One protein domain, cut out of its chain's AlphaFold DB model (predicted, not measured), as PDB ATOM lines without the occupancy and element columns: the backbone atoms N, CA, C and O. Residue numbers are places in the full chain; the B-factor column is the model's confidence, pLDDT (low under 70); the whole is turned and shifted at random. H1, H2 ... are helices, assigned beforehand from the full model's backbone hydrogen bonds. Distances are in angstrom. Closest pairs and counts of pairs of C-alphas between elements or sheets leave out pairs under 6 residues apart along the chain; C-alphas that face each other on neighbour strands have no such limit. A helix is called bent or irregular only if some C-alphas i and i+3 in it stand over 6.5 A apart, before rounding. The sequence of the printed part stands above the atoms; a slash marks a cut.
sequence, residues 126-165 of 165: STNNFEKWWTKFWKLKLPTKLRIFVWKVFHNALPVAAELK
ATOM      1  N   SER A 126     119.483 101.620 162.508       53.59
ATOM      2  CA  SER A 126     118.531 100.663 161.891       53.59
ATOM      3  C   SER A 126     119.147  99.606 160.959       53.59
ATOM      4  O   SER A 126     118.474  98.649 160.565       53.59
ATOM      5  N   THR A 127     120.429  99.728 160.617       57.03
ATOM      6  CA  THR A 127     121.010  99.054 159.436       57.03
ATOM      7  C   THR A 127     121.355  97.573 159.652       57.03
ATOM      8  O   THR A 127     121.259  96.763 158.728       57.03
ATOM      9  N   ASN A 128     121.619  97.146 160.891       62.41
ATOM     10  CA  ASN A 128     122.039  95.764 161.181       62.41
ATOM     11  C   ASN A 128     120.985  94.685 160.866       62.41
ATOM     12  O   ASN A 128     121.343  93.544 160.566       62.41
ATOM     13  N   ASN A 129     119.693  95.014 160.941       66.44
ATOM     14  CA  ASN A 129     118.616  94.066 160.629       66.44
ATOM     15  C   ASN A 129     118.227  94.100 159.147       66.44
ATOM     16  O   ASN A 129     117.900  93.060 158.571       66.44
ATOM     17  N   PHE A 130     118.311  95.274 158.520       67.06
ATOM     18  CA  PHE A 130     117.937  95.469 157.124       67.06
ATOM     19  C   PHE A 130     118.968  94.872 156.153       67.06
ATOM     20  O   PHE A 130     118.591  94.142 155.238       67.06
ATOM     21  N   GLU A 131     120.268  95.038 156.418       71.75
ATOM     22  CA  GLU A 131     121.345  94.409 155.632       71.75
ATOM     23  C   GLU A 131     121.242  92.874 155.642       71.75
ATOM     24  O   GLU A 131     121.311  92.195 154.610       71.75
ATOM     25  N   LYS A 132     120.960  92.293 156.816       75.69
ATOM     26  CA  LYS A 132     120.728  90.846 156.953       75.69
ATOM     27  C   LYS A 132     119.500  90.381 156.170       75.69
ATOM     28  O   LYS A 132     119.530  89.297 155.587       75.69
ATOM     29  N   TRP A 133     118.430  91.172 156.136       81.44
ATOM     30  CA  TRP A 133     117.250  90.880 155.322       81.44
ATOM     31  C   TRP A 133     117.570  90.930 153.821       81.44
ATOM     32  O   TRP A 133     117.177  90.022 153.086       81.44
ATOM     33  N   TRP A 134     118.370  91.902 153.380       77.94
ATOM     34  CA  TRP A 134     118.766  92.076 151.980       77.94
ATOM     35  C   TRP A 134     119.532  90.869 151.433       77.94
ATOM     36  O   TRP A 134     119.197  90.332 150.375       77.94
ATOM     37  N   THR A 135     120.490  90.341 152.202       79.38
ATOM     38  CA  THR A 135     121.230  89.125 151.810       79.38
ATOM     39  C   THR A 135     120.331  87.894 151.640       79.38
ATOM     40  O   THR A 135     120.635  87.020 150.826       79.38
ATOM     41  N   LYS A 136     119.215  87.811 152.379       82.25
ATOM     42  CA  LYS A 136     118.202  86.754 152.219       82.25
ATOM     43  C   LYS A 136     117.298  87.029 151.020       82.25
ATOM     44  O   LYS A 136     117.033  86.113 150.247       82.25
ATOM     45  N   PHE A 137     116.875  88.277 150.835       83.50
ATOM     46  CA  PHE A 137     116.018  88.708 149.733       83.50
ATOM     47  C   PHE A 137     116.630  88.383 148.361       83.50
ATOM     48  O   PHE A 137     115.960  87.804 147.505       83.50
ATOM     49  N   TRP A 138     117.927  88.644 148.169       84.00
ATOM     50  CA  TRP A 138     118.615  88.356 146.902       84.00
ATOM     51  C   TRP A 138     118.760  86.872 146.565       84.00
ATOM     52  O   TRP A 138     118.921  86.526 145.389       84.00
ATOM     53  N   LYS A 139     118.680  85.996 147.571       86.56
ATOM     54  CA  LYS A 139     118.748  84.537 147.403       86.56
ATOM     55  C   LYS A 139     117.412  83.923 146.975       86.56
ATOM     56  O   LYS A 139     117.385  82.765 146.566       86.56
ATOM     57  N   LEU A 140     116.308  84.671 147.040       85.25
ATOM     58  CA  LEU A 140     114.995  84.190 146.611       85.25
ATOM     59  C   LEU A 140     114.929  84.079 145.082       85.25
ATOM     60  O   LEU A 140     115.418  84.949 144.361       85.25
ATOM     61  N   LYS A 141     114.273  83.036 144.556       82.56
ATOM     62  CA  LYS A 141     114.003  82.875 143.114       82.56
ATOM     63  C   LYS A 141     112.865  83.800 142.660       82.56
ATOM     64  O   LYS A 141     111.795  83.343 142.280       82.56
ATOM     65  N   LEU A 142     113.090  85.110 142.719       81.25
ATOM     66  CA  LEU A 142     112.144  86.114 142.228       81.25
ATOM     67  C   LEU A 142     112.569  86.664 140.859       81.25
ATOM     68  O   LEU A 142     113.774  86.864 140.653       81.25
ATOM     69  N   PRO A 143     111.612  86.969 139.959       84.94
ATOM     70  CA  PRO A 143     111.867  87.699 138.723       84.94
ATOM     71  C   PRO A 143     112.584  89.028 138.983       84.94
ATOM     72  O   PRO A 143     112.209  89.789 139.879       84.94
ATOM     73  N   THR A 144     113.584  89.347 138.164       78.50
ATOM     74  CA  THR A 144     114.454  90.528 138.316       78.50
ATOM     75  C   THR A 144     113.678  91.846 138.389       78.50
ATOM     76  O   THR A 144     114.068  92.754 139.119       78.50
ATOM     77  N   LYS A 145     112.527  91.926 137.705       79.88
ATOM     78  CA  LYS A 145     111.630  93.093 137.737       79.88
ATOM     79  C   LYS A 145     111.146  93.428 139.154       79.88
ATOM     80  O   LYS A 145     111.143  94.597 139.523       79.88
ATOM     81  N   LEU A 146     110.804  92.420 139.961       82.25
ATOM     82  CA  LEU A 146     110.352  92.625 141.343       82.25
ATOM     83  C   LEU A 146     111.501  93.031 142.264       82.25
ATOM     84  O   LEU A 146     111.315  93.876 143.133       82.25
ATOM     85  N   ARG A 147     112.703  92.488 142.047       83.31
ATOM     86  CA  ARG A 147     113.885  92.854 142.843       83.31
ATOM     87  C   ARG A 147     114.237  94.330 142.676       83.31
ATOM     88  O   ARG A 147     114.437  95.029 143.662       83.31
ATOM     89  N   ILE A 148     114.246  94.804 141.430       82.12
ATOM     90  CA  ILE A 148     114.514  96.210 141.106       82.12
ATOM     91  C   ILE A 148     113.384  97.107 141.624       82.12
ATOM     92  O   ILE A 148     113.662  98.188 142.130       82.12
ATOM     93  N   PHE A 149     112.123  96.675 141.530       82.94
ATOM     94  CA  PHE A 149     110.990  97.434 142.061       82.94
ATOM     95  C   PHE A 149     111.087  97.623 143.581       82.94
ATOM     96  O   PHE A 149     111.035  98.752 144.050       82.94
ATOM     97  N   VAL A 150     111.308  96.545 144.341       83.31
ATOM     98  CA  VAL A 150     111.469  96.604 145.803       83.31
ATOM     99  C   VAL A 150     112.670  97.468 146.184       83.31
ATOM    100  O   VAL A 150     112.538  98.344 147.031       83.31
ATOM    101  N   TRP A 151     113.811  97.306 145.504       80.19
ATOM    102  CA  TRP A 151     114.968  98.181 145.701       80.19
ATOM    103  C   TRP A 151     114.611  99.663 145.490       80.19
ATOM    104  O   TRP A 151     114.904 100.501 146.337       80.19
ATOM    105  N   LYS A 152     113.895  99.989 144.409       78.12
ATOM    106  CA  LYS A 152     113.458 101.363 144.122       78.12
ATOM    107  C   LYS A 152     112.478 101.922 145.159       78.12
ATOM    108  O   LYS A 152     112.552 103.110 145.453       78.12
ATOM    109  N   VAL A 153     111.585 101.097 145.707       79.38
ATOM    110  CA  VAL A 153     110.621 101.513 146.741       79.38
ATOM    111  C   VAL A 153     111.334 101.872 148.045       79.38
ATOM    112  O   VAL A 153     111.058 102.921 148.614       79.38
ATOM    113  N   PHE A 154     112.283 101.049 148.498       70.06
ATOM    114  CA  PHE A 154     112.981 101.277 149.770       70.06
ATOM    115  C   PHE A 154     114.038 102.388 149.711       70.06
ATOM    116  O   PHE A 154     114.322 103.005 150.731       70.06
ATOM    117  N   HIS A 155     114.581 102.695 148.530       68.81
ATOM    118  CA  HIS A 155     115.485 103.836 148.332       68.81
ATOM    119  C   HIS A 155     114.755 105.149 147.985       68.81
ATOM    120  O   HIS A 155     115.386 106.071 147.471       68.81
ATOM    121  N   ASN A 156     113.437 105.245 148.230       61.03
ATOM    122  CA  ASN A 156     112.600 106.407 147.882       61.03
ATOM    123  C   ASN A 156     112.777 106.882 146.421       61.03
ATOM    124  O   ASN A 156     112.628 108.061 146.110       61.03
ATOM    125  N   ALA A 157     113.095 105.969 145.496       53.97
ATOM    126  CA  ALA A 157     113.341 106.289 144.087       53.97
ATOM    127  C   ALA A 157     112.050 106.341 143.248       53.97
ATOM    128  O   ALA A 157     112.098 106.577 142.039       53.97
ATOM    129  N   LEU A 158     110.900 106.081 143.871       48.50
ATOM    130  CA  LEU A 158     109.577 106.256 143.290       48.50
ATOM    131  C   LEU A 158     108.833 107.297 144.132       48.50
ATOM    132  O   LEU A 158     108.677 107.064 145.333       48.50
ATOM    133  N   PRO A 159     108.343 108.401 143.541       46.75
ATOM    134  CA  PRO A 159     107.371 109.250 144.206       46.75
ATOM    135  C   PRO A 159     106.085 108.429 144.318       46.75
ATOM    136  O   PRO A 159     105.267 108.368 143.401       46.75
ATOM    137  N   VAL A 160     105.939 107.689 145.415       45.62
ATOM    138  CA  VAL A 160     104.633 107.163 145.807       45.62
ATOM    139  C   VAL A 160     103.755 108.391 146.030       45.62
ATOM    140  O   VAL A 160     104.239 109.383 146.564       45.62
ATOM    141  N   ALA A 161     102.505 108.334 145.575       53.75
ATOM    142  CA  ALA A 161     101.522 109.415 145.457       53.75
ATOM    143  C   ALA A 161     101.138 110.174 146.760       53.75
ATOM    144  O   ALA A 161     100.008 110.626 146.903       53.75
ATOM    145  N   ALA A 162     102.054 110.314 147.717       51.66
ATOM    146  CA  ALA A 162     101.967 111.154 148.901       51.66
ATOM    147  C   ALA A 162     102.388 112.622 148.646       51.66
ATOM    148  O   ALA A 162     102.177 113.455 149.520       51.66
ATOM    149  N   GLU A 163     102.927 112.963 147.465       49.09
ATOM    150  CA  GLU A 163     103.203 114.354 147.035       49.09
ATOM    151  C   GLU A 163     102.102 114.954 146.131       49.09
ATOM    152  O   GLU A 163     102.366 115.803 145.287       49.09
ATOM    153  N   LEU A 164     100.844 114.533 146.291       42.38
ATOM    154  CA  LEU A 164      99.706 115.292 145.757       42.38
ATOM    155  C   LEU A 164      99.160 116.204 146.860       42.38
ATOM    156  O   LEU A 164      98.342 115.782 147.680       42.38
ATOM    157  N   LYS A 165      99.628 117.452 146.871       41.38
ATOM    158  CA  LYS A 165      98.983 118.571 147.558       41.38
ATOM    159  C   LYS A 165      98.978 119.791 146.652       41.38
ATOM    160  O   LYS A 165     100.022 120.028 146.008       41.38
TER     161      LYS A 165
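AT A GLANCE: This is residues 126 to 165 of the 165 residues of the protein "zf-RVT domain-containing protein" of Cannabis sativa (UniProt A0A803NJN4). Two helices of equal residue count, H1 and H2, make the arms of an open, flat U: the chain goes out along H1, turns through residues 138 to 143 and comes back along H2 in nearly the opposite direction, with a gap left between the arms. After H2 the chain trails off without a named element, and residues 159 to 165 stick out as a tail. The printed part has 40 residues with two named helices, in the order H1 H2, and no named strand; its class is all helix. The whole is loose, with a radius of gyration of the C-alphas of 12.6 A, and spans 39 by 27 by 9 A.

IN THESE COORDINATES: Begin at Ser 126, just before H1, which covers residues 127 to 137. Find C-alpha 127 at (121.010, 99.054, 159.436); from there H1 runs 15.0 A to C-alpha 137 at (116.018, 88.708, 149.733). H2 covers residues 144 to 154 and is 15.8 A long; look for its end at C-alpha 154, (112.981, 101.277, 149.770).

HOW THE PARTS SIT: H1 and H2 are apart, but only just: their closest C-alphas are 8.3 A from each other. Between them you find a short link of 6 residues. In the backbone of H2 every O i to N i+4 pair is within hydrogen-bond range; in H1, 5 of 7 are. Neither helix is bent.

THE WHOLE: The two C-alphas farthest apart are those of Lys 139 and Lys 165, at 39.4 A. Residues 126 to 133, of which 127 to 133 belong to H1, stand free, as do residues 139 to 146, of which 144 to 146 belong to H2, and residues 159 to 165. The printed part has no cut, and Lys 165 is the chain's last residue. The mean pLDDT of the printed part is 70.2; look for values under 70 at residues 126 to 130 and 155 to 165.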